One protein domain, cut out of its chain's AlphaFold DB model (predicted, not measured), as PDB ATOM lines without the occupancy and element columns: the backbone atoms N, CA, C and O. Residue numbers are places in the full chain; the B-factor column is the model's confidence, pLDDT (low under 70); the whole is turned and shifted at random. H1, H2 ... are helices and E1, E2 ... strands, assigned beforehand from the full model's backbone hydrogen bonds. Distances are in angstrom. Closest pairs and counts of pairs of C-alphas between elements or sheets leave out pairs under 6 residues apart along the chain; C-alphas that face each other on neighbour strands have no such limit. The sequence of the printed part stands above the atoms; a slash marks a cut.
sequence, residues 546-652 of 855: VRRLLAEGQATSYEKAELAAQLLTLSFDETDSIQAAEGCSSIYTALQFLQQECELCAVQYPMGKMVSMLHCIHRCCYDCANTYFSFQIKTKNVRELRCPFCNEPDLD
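What this domain is: This is residues 546 to 652 of the 855 residues of the protein "E3 ubiquitin-protein ligase RNF31" of Armadillidium vulgare (UniProt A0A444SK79). The model is a long, loose rod in three stretches: a cluster of four short, crossed helices, H1 to H4, makes one end, two small strand-like hairpins of residues 596 to 605 and E1 to E2 form the middle, and helix H5 runs on from E2 toward the other end. Past H5 an unnamed tail, residues 636 to 652, turns back from the helix before it leads out again to the last printed residue, so that H5 and this tail make up the far end, away from the helix cluster. The printed part has 107 residues with five named helices and two named strands, in the order H1, H2, H3, H4, E1, E2, H5; the one sheet has the order E1 - E2 and is antiparallel, and the class is mostly helix. The whole is loose, with a radius of gyration of the C-alphas of 17.7 A, and the C-alphas span 55 by 23 by 21 A.

Where its parts are: H1 is residues 546 to 551, 8.8 A from first to last C-alpha, and begins at C-alpha 546 at (375.358, 283.564, 578.849). H2 is residues 558 to 569 and measures 16.3 A. H3 is residues 574 to 583, 14.4 A long, and H4 is residues 587 to 594, 10.4 A long. After residues 595 to 609, which hold no named element, strand E1 covers residues 610 to 612, 6.8 A, with C-alpha 610 at (375.041, 290.251, 552.469). Strand E2 covers residues 619 to 621, 7.2 A. H5 is residues 622 to 635, the longest helix at 14 residues and 19.7 A, and it ends with C-alpha 635 at (374.388, 307.581, 535.256).

How they stand to each other: H1 touches H2 at a steep tilt of 59 degrees, opposite ways; the closest C-alphas are those of Val 546 and Ala 561, 5.0 A apart. H2 and H3 form a helical hairpin and touch at a steep tilt of 41 degrees, opposite ways, closest at the C-alphas of Ala 564 and Ser 577, 5.2 A. H3 touches H4 at a steep tilt of 63 degrees, opposite ways, closest at the C-alphas of Ala 580 and Ala 590, 5.1 A. H2 touches H4 with residues 563 to 567 alone, at a steep tilt of 62 degrees and the same way; the closest C-alphas, those of Leu 563 and Ile 587, are 6.3 A apart. H1 and H4 are apart. Residues 596 to 597 pair with residues 604 to 605, antiparallel. E1 and E2 are a hairpin of antiparallel neighbours, with 150 degrees between their directions; N 611 and O 620 are within hydrogen-bond range at 2.8 A, and N 620 and O 611 at 3.0 A. H5 touches no helix; its closest C-alpha to E1 is that of Tyr 622, 5.7 A from that of Met 610. In H1, H2, H3, H4 and H5 every O i to N i+4 pair is within hydrogen-bond range.

The domain as a whole: The two C-alphas farthest apart are those of Arg 547 and Asp 652, 56.8 A. The printed part has no cut. The link from H4 to E1, with 15 residues, is long; those from H2 to H3, H3 to H4 and E2 to H5 are tight. Residues 636 to 652 after H5 hold no named element. The mean pLDDT of the printed part is 89.6, and it is under 70 at residues 651 to 652.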
ATOM      1  N   VAL A 546     376.455 284.516 579.123       93.38
ATOM      2  CA  VAL A 546     375.358 283.564 578.849       93.38
ATOM      3  C   VAL A 546     374.102 283.915 579.656       93.38
ATOM      4  O   VAL A 546     373.001 284.010 579.113       93.38
ATOM      5  N   ARG A 547     374.259 284.185 580.959       92.88
ATOM      6  CA  ARG A 547     373.142 284.566 581.843       92.88
ATOM      7  C   ARG A 547     372.545 285.932 581.484       92.88
ATOM      8  O   ARG A 547     371.335 286.099 581.630       92.88
ATOM      9  N   ARG A 548     373.350 286.881 580.992       94.50
ATOM     10  CA  ARG A 548     372.884 288.189 580.503       94.50
ATOM     11  C   ARG A 548     371.989 288.039 579.271       94.50
ATOM     12  O   ARG A 548     370.856 288.507 579.306       94.50
ATOM     13  N   LEU A 549     372.445 287.325 578.239       92.44
ATOM     14  CA  LEU A 549     371.694 287.118 576.988       92.44
ATOM     15  C   LEU A 549     370.334 286.425 577.222       92.44
ATOM     16  O   LEU A 549     369.349 286.720 576.541       92.44
ATOM     17  N   LEU A 550     370.256 285.539 578.224       92.44
ATOM     18  CA  LEU A 550     369.002 284.917 578.673       92.44
ATOM     19  C   LEU A 550     368.098 285.886 579.455       92.44
ATOM     20  O   LEU A 550     366.885 285.878 579.259       92.44
ATOM     21  N   ALA A 551     368.663 286.723 580.332       92.56
ATOM     22  CA  ALA A 551     367.906 287.700 581.119       92.56
ATOM     23  C   ALA A 551     367.357 288.861 580.268       92.56
ATOM     24  O   ALA A 551     366.266 289.358 580.538       92.56
ATOM     25  N   GLU A 552     368.085 289.258 579.221       92.06
ATOM     26  CA  GLU A 552     367.650 290.233 578.210       92.06
ATOM     27  C   GLU A 552     366.664 289.632 577.187       92.06
ATOM     28  O   GLU A 552     366.069 290.362 576.397       92.06
ATOM     29  N   GLY A 553     366.452 288.307 577.204       89.06
ATOM     30  CA  GLY A 553     365.521 287.604 576.313       89.06
ATOM     31  C   GLY A 553     365.991 287.483 574.857       89.06
ATOM     32  O   GLY A 553     365.192 287.128 573.995       89.06
ATOM     33  N   GLN A 554     367.267 287.766 574.585       86.69
ATOM     34  CA  GLN A 554     367.877 287.711 573.250       86.69
ATOM     35  C   GLN A 554     368.163 286.279 572.782       86.69
ATOM     36  O   GLN A 554     368.253 286.030 571.584       86.69
ATOM     37  N   ALA A 555     368.298 285.334 573.716       88.06
ATOM     38  CA  ALA A 555     368.535 283.928 573.420       88.06
ATOM     39  C   ALA A 555     367.345 283.051 573.838       88.06
ATOM     40  O   ALA A 555     366.922 283.043 574.993       88.06
ATOM     41  N   THR A 556     366.836 282.257 572.894       88.06
ATOM     42  CA  THR A 556     365.658 281.390 573.075       88.06
ATOM     43  C   THR A 556     365.936 280.052 573.788       88.06
ATOM     44  O   THR A 556     364.996 279.351 574.158       88.06
ATOM     45  N   SER A 557     367.207 279.694 574.011       92.94
ATOM     46  CA  SER A 557     367.664 278.514 574.773       92.94
ATOM     47  C   SER A 557     369.020 278.810 575.426       92.94
ATOM     48  O   SER A 557     369.766 279.655 574.926       92.94
ATOM     49  N   TYR A 558     369.375 278.086 576.495       92.50
ATOM     50  CA  TYR A 558     370.704 278.170 577.118       92.50
ATOM     51  C   TYR A 558     371.816 277.856 576.107       92.50
ATOM     52  O   TYR A 558     372.771 278.610 575.997       92.50
ATOM     53  N   GLU A 559     371.632 276.813 575.295       91.62
ATOM     54  CA  GLU A 559     372.573 276.388 574.244       91.62
ATOM     55  C   GLU A 559     372.832 277.503 573.213       91.62
ATOM     56  O   GLU A 559     373.945 277.669 572.722       91.62
ATOM     57  N   LYS A 560     371.807 278.316 572.914       92.38
ATOM     58  CA  LYS A 560     371.923 279.473 572.015       92.38
ATOM     59  C   LYS A 560     372.621 280.656 572.681       92.38
ATOM     60  O   LYS A 560     373.414 281.331 572.036       92.38
ATOM     61  N   ALA A 561     372.356 280.898 573.965       93.44
ATOM     62  CA  ALA A 561     373.063 281.917 574.742       93.44
ATOM     63  C   ALA A 561     374.552 281.575 574.900       93.44
ATOM     64  O   ALA A 561     375.400 282.459 574.818       93.44
ATOM     65  N   GLU A 562     374.867 280.291 575.076       93.19
ATOM     66  CA  GLU A 562     376.226 279.760 575.104       93.19
ATOM     67  C   GLU A 562     376.938 279.984 573.764       93.19
ATOM     68  O   GLU A 562     378.018 280.569 573.733       93.19
ATOM     69  N   LEU A 563     376.303 279.613 572.649       93.19
ATOM     70  CA  LEU A 563     376.868 279.790 571.310       93.19
ATOM     71  C   LEU A 563     377.058 281.281 570.959       93.19
ATOM     72  O   LEU A 563     378.115 281.663 570.462       93.19
ATOM     73  N   ALA A 564     376.100 282.150 571.296       92.94
ATOM     74  CA  ALA A 564     376.251 283.600 571.147       92.94
ATOM     75  C   ALA A 564     377.402 284.166 572.004       92.94
ATOM     76  O   ALA A 564     378.160 285.011 571.531       92.94
ATOM     77  N   ALA A 565     377.590 283.675 573.235       92.94
ATOM     78  CA  ALA A 565     378.719 284.062 574.081       92.94
ATOM     79  C   ALA A 565     380.071 283.556 573.534       92.94
ATOM     80  O   ALA A 565     381.079 284.253 573.668       92.94
ATOM     81  N   GLN A 566     380.111 282.391 572.877       92.69
ATOM     82  CA  GLN A 566     381.310 281.896 572.184       92.69
ATOM     83  C   GLN A 566     381.681 282.814 571.007       92.69
ATOM     84  O   GLN A 566     382.842 283.185 570.865       92.69
ATOM     85  N   LEU A 567     380.701 283.263 570.216       92.50
ATOM     86  CA  LEU A 567     380.913 284.204 569.107       92.50
ATOM     87  C   LEU A 567     381.361 285.597 569.581       92.50
ATOM     88  O   LEU A 567     382.301 286.156 569.021       92.50
ATOM     89  N   LEU A 568     380.778 286.109 570.668       91.38
ATOM     90  CA  LEU A 568     381.252 287.326 571.342       91.38
ATOM     91  C   LEU A 568     382.700 287.189 571.843       91.38
ATOM     92  O   LEU A 568     383.468 288.144 571.783       91.38
ATOM     93  N   THR A 569     383.094 286.001 572.312       91.62
ATOM     94  CA  THR A 569     384.480 285.715 572.733       91.62
ATOM     95  C   THR A 569     385.443 285.676 571.539       91.62
ATOM     96  O   THR A 569     386.609 286.031 571.677       91.62
ATOM     97  N   LEU A 570     384.947 285.320 570.349       88.81
ATOM     98  CA  LEU A 570     385.661 285.409 569.069       88.81
ATOM     99  C   LEU A 570     385.580 286.813 568.423       88.81
ATOM    100  O   LEU A 570     385.928 286.968 567.255       88.81
ATOM    101  N   SER A 571     385.168 287.838 569.180       86.94
ATOM    102  CA  SER A 571     385.135 289.256 568.780       86.94
ATOM    103  C   SER A 571     384.204 289.607 567.607       86.94
ATOM    104  O   SER A 571     384.447 290.584 566.899       86.94
ATOM    105  N   PHE A 572     383.119 288.852 567.405       90.00
ATOM    106  CA  PHE A 572     382.052 289.233 566.468       90.00
ATOM    107  C   PHE A 572     381.066 290.246 567.083       90.00
ATOM    108  O   PHE A 572     380.849 290.258 568.296       90.00
ATOM    109  N   ASP A 573     380.421 291.061 566.235       90.38
ATOM    110  CA  ASP A 573     379.347 291.993 566.627       90.38
ATOM    111  C   ASP A 573     378.254 291.279 567.447       90.38
ATOM    112  O   ASP A 573     377.821 290.179 567.094       90.38
ATOM    113  N   GLU A 574     377.744 291.913 568.508       90.31
ATOM    114  CA  GLU A 574     376.731 291.313 569.392       90.31
ATOM    115  C   GLU A 574     375.424 290.984 568.655       90.31
ATOM    116  O   GLU A 574     374.907 289.872 568.771       90.31
ATOM    117  N   THR A 575     374.923 291.913 567.834       89.81
ATOM    118  CA  THR A 575     373.697 291.724 567.040       89.81
ATOM    119  C   THR A 575     373.791 290.531 566.101       89.81
ATOM    120  O   THR A 575     372.821 289.792 565.925       89.81
ATOM    121  N   ASP A 576     374.963 290.339 565.509       90.50
ATOM    122  CA  ASP A 576     375.176 289.378 564.437       90.50
ATOM    123  C   ASP A 576     375.505 288.007 565.044       90.50
ATOM    124  O   ASP A 576     374.997 286.989 564.576       90.50
ATOM    125  N   SER A 577     376.231 287.988 566.170       92.25
ATOM    126  CA  SER A 577     376.434 286.815 567.031       92.25
ATOM    127  C   SER A 577     375.110 286.224 567.522       92.25
ATOM    128  O   SER A 577     374.918 285.009 567.464       92.25
ATOM    129  N   ILE A 578     374.168 287.071 567.957       91.31
ATOM    130  CA  ILE A 578     372.825 286.641 568.375       91.31
ATOM    131  C   ILE A 578     372.046 286.068 567.183       91.31
ATOM    132  O   ILE A 578     371.497 284.974 567.289       91.31
ATOM    133  N   GLN A 579     372.037 286.744 566.026       89.25
ATOM    134  CA  GLN A 579     371.356 286.243 564.820       89.25
ATOM    135  C   GLN A 579     371.927 284.899 564.335       89.25
ATOM    136  O   GLN A 579     371.167 283.993 563.987       89.25
ATOM    137  N   ALA A 580     373.253 284.743 564.354       91.88
ATOM    138  CA  ALA A 580     373.913 283.488 564.021       91.88
ATOM    139  C   ALA A 580     373.536 282.376 565.015       91.88
ATOM    140  O   ALA A 580     373.184 281.274 564.599       91.88
ATOM    141  N   ALA A 581     373.510 282.662 566.321       92.69
ATOM    142  CA  ALA A 581     373.085 281.704 567.342       92.69
ATOM    143  C   ALA A 581     371.578 281.385 567.317       92.69
ATOM    144  O   ALA A 581     371.159 280.314 567.756       92.69
ATOM    145  N   GLU A 582     370.739 282.268 566.776       89.75
ATOM    146  CA  GLU A 582     369.328 281.973 566.538       89.75
ATOM    147  C   GLU A 582     369.121 281.008 565.358       89.75
ATOM    148  O   GLU A 582     368.247 280.134 565.438       89.75
ATOM    149  N   GLY A 583     369.915 281.150 564.291       84.62
ATOM    150  CA  GLY A 583     369.811 280.364 563.055       84.62
ATOM    151  C   GLY A 583     370.654 279.082 562.998       84.62
ATOM    152  O   GLY A 583     370.343 278.195 562.203       84.62
ATOM    153  N   CYS A 584     371.704 278.960 563.812       89.44
ATOM    154  CA  CYS A 584     372.664 277.853 563.762       89.44
ATOM    155  C   CYS A 584     372.608 276.937 564.995       89.44
ATOM    156  O   CYS A 584     372.141 277.309 566.067       89.44
ATOM    157  N   SER A 585     373.107 275.709 564.827       89.31
ATOM    158  CA  SER A 585     373.152 274.655 565.857       89.31
ATOM    159  C   SER A 585     374.571 274.261 566.287       89.31
ATOM    160  O   SER A 585     374.738 273.347 567.090       89.31
ATOM    161  N   SER A 586     375.603 274.898 565.726       93.50
ATOM    162  CA  SER A 586     377.010 274.632 566.026       93.50
ATOM    163  C   SER A 586     377.853 275.879 565.774       93.50
ATOM    164  O   SER A 586     377.564 276.653 564.859       93.50
ATOM    165  N   ILE A 587     378.919 276.056 566.555       91.06
ATOM    166  CA  ILE A 587     379.863 277.169 566.403       91.06
ATOM    167  C   ILE A 587     380.437 277.239 564.978       91.06
ATOM    168  O   ILE A 587     380.539 278.320 564.412       91.06
ATOM    169  N   TYR A 588     380.701 276.092 564.340       91.25
ATOM    170  CA  TYR A 588     381.214 276.037 562.966       91.25
ATOM    171  C   TYR A 588     380.205 276.570 561.936       91.25
ATOM    172  O   TYR A 588     380.571 277.327 561.038       91.25
ATOM    173  N   THR A 589     378.919 276.220 562.068       91.12
ATOM    174  CA  THR A 589     377.884 276.722 561.150       91.12
ATOM    175  C   THR A 589     377.586 278.202 561.381       91.12
ATOM    176  O   THR A 589     377.322 278.915 560.415       91.12
ATOM    177  N   ALA A 590     377.713 278.683 562.621       92.25
ATOM    178  CA  ALA A 590     377.588 280.101 562.941       92.25
ATOM    179  C   ALA A 590     378.771 280.937 562.425       92.25
ATOM    180  O   ALA A 590     378.550 281.998 561.847       92.25
ATOM    181  N   LEU A 591     380.008 280.443 562.538       91.19
ATOM    182  CA  LEU A 591     381.178 281.075 561.918       91.19
ATOM    183  C   LEU A 591     381.011 281.176 560.397       91.19
ATOM    184  O   LEU A 591     381.172 282.257 559.842       91.19
ATOM    185  N   GLN A 592     380.567 280.106 559.727       90.31
ATOM    186  CA  GLN A 592     380.288 280.151 558.286       90.31
ATOM    187  C   GLN A 592     379.193 281.176 557.937       90.31
ATOM    188  O   GLN A 592     379.293 281.850 556.913       90.31
ATOM    189  N   PHE A 593     378.163 281.323 558.780       89.75
ATOM    190  CA  PHE A 593     377.100 282.326 558.626       89.75
ATOM    191  C   PHE A 593     377.604 283.769 558.836       89.75
ATOM    192  O   PHE A 593     377.074 284.698 558.224       89.75
ATOM    193  N   LEU A 594     378.635 283.959 559.665       91.06
ATOM    194  CA  LEU A 594     379.261 285.253 559.952       91.06
ATOM    195  C   LEU A 594     380.410 285.620 558.993       91.06
ATOM    196  O   LEU A 594     380.774 286.790 558.904       91.06
ATOM    197  N   GLN A 595     380.963 284.642 558.271       90.94
ATOM    198  CA  GLN A 595     382.102 284.792 557.362       90.94
ATOM    199  C   GLN A 595     381.703 284.418 555.927       90.94
ATOM    200  O   GLN A 595     382.097 283.382 555.391       90.94
ATOM    201  N   GLN A 596     380.876 285.258 555.300       90.19
ATOM    202  CA  GLN A 596     380.536 285.169 553.878       90.19
ATOM    203  C   GLN A 596     381.401 286.135 553.072       90.19
ATOM    204  O   GLN A 596     381.411 287.335 553.337       90.19
ATOM    205  N   GLU A 597     382.113 285.629 552.074       93.31
ATOM    206  CA  GLU A 597     382.938 286.457 551.196       93.31
ATOM    207  C   GLU A 597     382.067 287.310 550.258       93.31
ATOM    208  O   GLU A 597     381.135 286.816 549.621       93.31
ATOM    209  N   CYS A 598     382.361 288.608 550.170       93.38
ATOM    210  CA  CYS A 598     381.764 289.487 549.175       93.38
ATOM    211  C   CYS A 598     382.515 289.369 547.846       93.38
ATOM    212  O   CYS A 598     383.629 289.875 547.720       93.38
ATOM    213  N   GLU A 599     381.865 288.826 546.817       89.62
ATOM    214  CA  GLU A 599     382.452 288.639 545.481       89.62
ATOM    215  C   GLU A 599     382.974 289.952 544.838       89.62
ATOM    216  O   GLU A 599     383.765 289.908 543.901       89.62
ATOM    217  N   LEU A 600     382.525 291.134 545.303       89.75
ATOM    218  CA  LEU A 600     382.923 292.450 544.764       89.75
ATOM    219  C   LEU A 600     384.148 293.074 545.451       89.75
ATOM    220  O   LEU A 600     384.737 293.993 544.884       89.75
ATOM    221  N   CYS A 601     384.508 292.641 546.662       93.44
ATOM    222  CA  CYS A 601     385.624 293.229 547.416       93.44
ATOM    223  C   CYS A 601     386.486 292.222 548.197       93.44
ATOM    224  O   CYS A 601     387.411 292.651 548.879       93.44
ATOM    225  N   ALA A 602     386.194 290.918 548.114       91.31
ATOM    226  CA  ALA A 602     386.865 289.811 548.814       91.31
ATOM    227  C   ALA A 602     386.905 289.912 550.359       91.31
ATOM    228  O   ALA A 602     387.528 289.095 551.032       91.31
ATOM    229  N   VAL A 603     386.215 290.893 550.953       92.69
ATOM    230  CA  VAL A 603     386.076 291.033 552.409       92.69
ATOM    231  C   VAL A 603     384.961 290.115 552.917       92.69
ATOM    232  O   VAL A 603     383.941 289.928 552.247       92.69
ATOM    233  N   GLN A 604     385.154 289.544 554.107       91.94
ATOM    234  CA  GLN A 604     384.155 288.722 554.791       91.94
ATOM    235  C   GLN A 604     383.115 289.589 555.510       91.94
ATOM    236  O   GLN A 604     383.459 290.530 556.223       91.94
ATOM    237  N   TYR A 605     381.841 289.230 555.366       90.75
ATOM    238  CA  TYR A 605     380.707 289.862 556.031       90.75
ATOM    239  C   TYR A 605     379.756 288.804 556.608       90.75
ATOM    240  O   TYR A 605     379.618 287.719 556.042       90.75
ATOM    241  N   PRO A 606     379.019 289.121 557.680       90.44
ATOM    242  CA  PRO A 606     377.950 288.266 558.166       90.44
ATOM    243  C   PRO A 606     376.748 288.279 557.218       90.44
ATOM    244  O   PRO A 606     376.459 289.292 556.579       90.44
ATOM    245  N   MET A 607     376.007 287.167 557.158       86.56
ATOM    246  CA  MET A 607     374.859 286.975 556.255       86.56
ATOM    247  C   MET A 607     373.835 288.122 556.283       86.56
ATOM    248  O   MET A 607     373.279 288.454 555.240       86.56
ATOM    249  N   GLY A 608     373.607 288.765 557.435       85.69
ATOM    250  CA  GLY A 608     372.700 289.916 557.554       85.69
ATOM    251  C   GLY A 608     373.158 291.180 556.805       85.69
ATOM    252  O   GLY A 608     372.331 292.025 556.471       85.69
ATOM    253  N   LYS A 609     374.458 291.297 556.502       89.06
ATOM    254  CA  LYS A 609     375.076 292.386 555.723       89.06
ATOM    255  C   LYS A 609     375.303 291.996 554.243       89.06
ATOM    256  O   LYS A 609     375.826 292.802 553.470       89.06
ATOM    257  N   MET A 610     374.894 290.788 553.831       91.69
ATOM    258  CA  MET A 610     375.041 290.251 552.469       91.69
ATOM    259  C   MET A 610     373.743 290.318 551.652       91.69
ATOM    260  O   MET A 610     372.645 290.090 552.153       91.69
ATOM    261  N   VAL A 611     373.882 290.578 550.352       90.69
ATOM    262  CA  VAL A 611     372.798 290.696 549.371       90.69
ATOM    263  C   VAL A 611     373.018 289.674 548.256       90.69
ATOM    264  O   VAL A 611     374.035 289.696 547.566       90.69
ATOM    265  N   SER A 612     372.050 288.779 548.054       90.44
ATOM    266  CA  SER A 612     372.010 287.870 546.902       90.44
ATOM    267  C   SER A 612     371.253 288.492 545.732       90.44
ATOM    268  O   SER A 612     370.178 289.066 545.927       90.44
ATOM    269  N   MET A 613     371.760 288.313 544.516       86.50
ATOM    270  CA  MET A 613     371.066 288.721 543.294       86.50
ATOM    271  C   MET A 613     369.791 287.883 543.068       86.50
ATOM    272  O   MET A 613     369.712 286.725 543.464       86.50
ATOM    273  N   LEU A 614     368.771 288.468 542.427       83.25
ATOM    274  CA  LEU A 614     367.468 287.803 542.233       83.25
ATOM    275  C   LEU A 614     367.414 286.840 541.035       83.25
ATOM    276  O   LEU A 614     366.535 285.987 540.989       83.25
ATOM    277  N   HIS A 615     368.316 287.000 540.063       83.75
ATOM    278  CA  HIS A 615     368.298 286.263 538.791       83.75
ATOM    279  C   HIS A 615     369.520 285.355 538.589       83.75
ATOM    280  O   HIS A 615     369.597 284.661 537.583       83.75
ATOM    281  N   CYS A 616     370.473 285.355 539.523       87.25
ATOM    282  CA  CYS A 616     371.717 284.597 539.427       87.25
ATOM    283  C   CYS A 616     372.276 284.288 540.824       87.25
ATOM    284  O   CYS A 616     371.821 284.852 541.817       87.25
ATOM    285  N   ILE A 617     373.257 283.387 540.909       89.94
ATOM    286  CA  ILE A 617     373.774 282.871 542.193       89.94
ATOM    287  C   ILE A 617     374.626 283.873 542.994       89.94
ATOM    288  O   ILE A 617     374.812 283.673 544.194       89.94
ATOM    289  N   HIS A 618     375.106 284.929 542.332       90.56
ATOM    290  CA  HIS A 618     376.076 285.906 542.832       90.56
ATOM    291  C   HIS A 618     375.608 286.664 544.088       90.56
ATOM    292  O   HIS A 618     374.432 287.033 544.219       90.56
ATOM    293  N   ARG A 619     376.545 286.927 545.005       91.62
ATOM    294  CA  ARG A 619     376.328 287.553 546.318       91.62
ATOM    295  C   ARG A 619     377.403 288.601 546.613       91.62
ATOM    296  O   ARG A 619     378.596 288.364 546.462       91.62
ATOM    297  N   CYS A 620     376.997 289.756 547.124       93.25
ATOM    298  CA  CYS A 620     377.926 290.796 547.566       93.25
ATOM    299  C   CYS A 620     377.395 291.532 548.801       93.25
ATOM    300  O   CYS A 620     376.216 291.434 549.135       93.25
ATOM    301  N   CYS A 621     378.260 292.255 549.511       94.25
ATOM    302  CA  CYS A 621     377.849 293.034 550.672       94.25
ATOM    303  C   CYS A 621     376.940 294.204 550.269       94.25
ATOM    304  O   CYS A 621     376.981 294.700 549.135       94.25
ATOM    305  N   TYR A 622     376.128 294.655 551.226       92.62
ATOM    306  CA  TYR A 622     375.181 295.750 551.032       92.62
ATOM    307  C   TYR A 622     375.835 297.003 550.435       92.62
ATOM    308  O   TYR A 622     375.276 297.594 549.515       92.62
ATOM    309  N   ASP A 623     377.030 297.382 550.892       93.94
ATOM    310  CA  ASP A 623     377.687 298.622 550.466       93.94
ATOM    311  C   ASP A 623     378.164 298.574 549.012       93.94
ATOM    312  O   ASP A 623     377.977 299.541 548.268       93.94
ATOM    313  N   CYS A 624     378.708 297.439 548.561       94.44
ATOM    314  CA  CYS A 624     379.090 297.258 547.162       94.44
ATOM    315  C   CYS A 624     377.855 297.197 546.246       94.44
ATOM    316  O   CYS A 624     377.846 297.843 545.196       94.44
ATOM    317  N   ALA A 625     376.786 296.503 546.660       92.75
ATOM    318  CA  ALA A 625     375.515 296.484 545.931       92.75
ATOM    319  C   ALA A 625     374.894 297.891 545.829       92.75
ATOM    320  O   ALA A 625     374.545 298.349 544.740       92.75
ATOM    321  N   ASN A 626     374.802 298.603 546.955       93.06
ATOM    322  CA  ASN A 626     374.252 299.953 547.048       93.06
ATOM    323  C   ASN A 626     375.065 300.949 546.212       93.06
ATOM    324  O   ASN A 626     374.484 301.715 545.447       93.06
ATOM    325  N   THR A 627     376.398 300.905 546.292       93.00
ATOM    326  CA  THR A 627     377.290 301.766 545.498       93.00
ATOM    327  C   THR A 627     377.113 301.514 544.002       93.00
ATOM    328  O   THR A 627     376.905 302.463 543.244       93.00
ATOM    329  N   TYR A 628     377.117 300.244 543.578       92.06
ATOM    330  CA  TYR A 628     376.924 299.863 542.180       92.06
ATOM    331  C   TYR A 628     375.558 300.321 541.651       92.06
ATOM    332  O   TYR A 628     375.498 301.097 540.696       92.06
ATOM    333  N   PHE A 629     374.453 299.915 542.284       91.69
ATOM    334  CA  PHE A 629     373.118 300.269 541.796       91.69
ATOM    335  C   PHE A 629     372.842 301.774 541.913       91.69
ATOM    336  O   PHE A 629     372.276 302.348 540.986       91.69
ATOM    337  N   SER A 630     373.320 302.456 542.961       92.88
ATOM    338  CA  SER A 630     373.242 303.923 543.054       92.88
ATOM    339  C   SER A 630     374.000 304.627 541.930       92.88
ATOM    340  O   SER A 630     373.546 305.672 541.465       92.88
ATOM    341  N   PHE A 631     375.138 304.089 541.482       91.25
ATOM    342  CA  PHE A 631     375.866 304.630 540.336       91.25
ATOM    343  C   PHE A 631     375.101 304.400 539.027       91.25
ATOM    344  O   PHE A 631     374.880 305.359 538.284       91.25
ATOM    345  N   GLN A 632     374.630 303.173 538.765       89.81
ATOM    346  CA  GLN A 632     373.876 302.869 537.542       89.81
ATOM    347  C   GLN A 632     372.572 303.687 537.461       89.81
ATOM    348  O   GLN A 632     372.301 304.291 536.429       89.81
ATOM    349  N   ILE A 633     371.807 303.812 538.556       90.88
ATOM    350  CA  ILE A 633     370.567 304.617 538.611       90.88
ATOM    351  C   ILE A 633     370.829 306.104 538.309       90.88
ATOM    352  O   ILE A 633     369.976 306.772 537.729       90.88
ATOM    353  N   LYS A 634     371.994 306.640 538.702       91.50
ATOM    354  CA  LYS A 634     372.352 308.054 538.492       91.50
ATOM    355  C   LYS A 634     372.954 308.349 537.119       91.50
ATOM    356  O   LYS A 634     372.907 309.500 536.693       91.50
ATOM    357  N   THR A 635     373.564 307.362 536.461       90.19
ATOM    358  CA  THR A 635     374.388 307.581 535.256       90.19
ATOM    359  C   THR A 635     373.882 306.867 534.006       90.19
ATOM    360  O   THR A 635     374.317 307.210 532.907       90.19
ATOM    361  N   LYS A 636     372.973 305.894 534.144       85.56
ATOM    362  CA  LYS A 636     372.570 304.982 533.070       85.56
ATOM    363  C   LYS A 636     371.057 304.779 532.975       85.56
ATOM    364  O   LYS A 636     370.275 305.240 533.802       85.56
ATOM    365  N   ASN A 637     370.643 304.067 531.929       85.50
ATOM    366  CA  ASN A 637     369.257 303.658 531.727       85.50
ATOM    367  C   ASN A 637     368.884 302.484 532.658       85.50
ATOM    368  O   ASN A 637     369.717 301.640 532.982       85.50
ATOM    369  N   VAL A 638     367.600 302.363 533.006       84.75
ATOM    370  CA  VAL A 638     367.034 301.289 533.848       84.75
ATOM    371  C   VAL A 638     367.354 299.886 533.302       84.75
ATOM    372  O   VAL A 638     367.509 298.946 534.076       84.75
ATOM    373  N   ARG A 639     367.535 299.738 531.979       82.38
ATOM    374  CA  ARG A 639     367.956 298.472 531.336       82.38
ATOM    375  C   ARG A 639     369.385 298.023 531.677       82.38
ATOM    376  O   ARG A 639     369.776 296.921 531.311       82.38
ATOM    377  N   GLU A 640     370.184 298.853 532.340       81.62
ATOM    378  CA  GLU A 640     371.551 298.522 532.766       81.62
ATOM    379  C   GLU A 640     371.651 298.207 534.270       81.62
ATOM    380  O   GLU A 640     372.747 298.003 534.785       81.62
ATOM    381  N   LEU A 641     370.514 298.087 534.970       87.44
ATOM    382  CA  LEU A 641     370.431 297.609 536.358       87.44
ATOM    383  C   LEU A 641     370.539 296.074 536.429       87.44
ATOM    384  O   LEU A 641     369.629 295.387 536.889       87.44
ATOM    385  N   ARG A 642     371.657 295.542 535.929       88.25
ATOM    386  CA  ARG A 642     371.971 294.105 535.864       88.25
ATOM    387  C   ARG A 642     372.959 293.714 536.972       88.25
ATOM    388  O   ARG A 642     373.514 294.579 537.644       88.25
ATOM    389  N   CYS A 643     373.196 292.423 537.178       89.81
ATOM    390  CA  CYS A 643     374.225 291.939 538.099       89.81
ATOM    391  C   CYS A 643     375.637 292.348 537.617       89.81
ATOM    392  O   CYS A 643     375.949 292.112 536.448       89.81
ATOM    393  N   PRO A 644     376.519 292.885 538.487       87.19
ATOM    394  CA  PRO A 644     377.875 293.298 538.109       87.19
ATOM    395  C   PRO A 644     378.783 292.176 537.577       87.19
ATOM    396  O   PRO A 644     379.749 292.483 536.884       87.19
ATOM    397  N   PHE A 645     378.490 290.905 537.875       85.44
ATOM    398  CA  PHE A 645     379.307 289.757 537.455       85.44
ATOM    399  C   PHE A 645     378.887 289.194 536.097       85.44
ATOM    400  O   PHE A 645     379.651 289.208 535.135       85.44
ATOM    401  N   CYS A 646     377.651 288.701 536.010       87.81
ATOM    402  CA  CYS A 646     377.130 288.001 534.836       87.81
ATOM    403  C   CYS A 646     376.306 288.883 533.888       87.81
ATOM    404  O   CYS A 646     375.977 288.440 532.793       87.81
ATOM    405  N   ASN A 647     375.978 290.121 534.275       84.62
ATOM    406  CA  ASN A 647     375.069 291.013 533.544       84.62
ATOM    407  C   ASN A 647     373.638 290.458 533.357       84.62
ATOM    408  O   ASN A 647     372.914 290.895 532.465       84.62
ATOM    409  N   GLU A 648     373.194 289.553 534.233       82.69
ATOM    410  CA  GLU A 648     371.810 289.055 534.289       82.69
ATOM    411  C   GLU A 648     370.935 289.930 535.219       82.69
ATOM    412  O   GLU A 648     371.451 290.473 536.200       82.69
ATOM    413  N   PRO A 649     369.615 290.063 534.981       79.00
ATOM    414  CA  PRO A 649     368.862 289.505 533.858       79.00
ATOM    415  C   PRO A 649     369.107 290.279 532.557       79.00
ATOM    416  O   PRO A 649     369.350 291.489 532.577       79.00
ATOM    417  N   ASP A 650     368.969 289.602 531.415       73.12
ATOM    418  CA  ASP A 650     368.836 290.313 530.148       73.12
ATOM    419  C   ASP A 650     367.404 290.834 529.983       73.12
ATOM    420  O   ASP A 650     366.455 290.079 529.785       73.12
ATOM    421  N   LEU A 651     367.254 292.154 530.087       67.88
ATOM    422  CA  LEU A 651     365.973 292.852 529.964       67.88
ATOM    423  C   LEU A 651     365.569 293.105 528.503       67.88
ATOM    424  O   LEU A 651     364.463 293.588 528.253       67.88
ATOM    425  N   ASP A 652     366.445 292.785 527.548       64.62
ATOM    426  CA  ASP A 652     366.159 292.837 526.116       64.62
ATOM    427  C   ASP A 652     365.744 291.447 525.561       64.62
ATOM    428  O   ASP A 652     365.143 291.370 524.485       64.62
TER     429      ASP A 652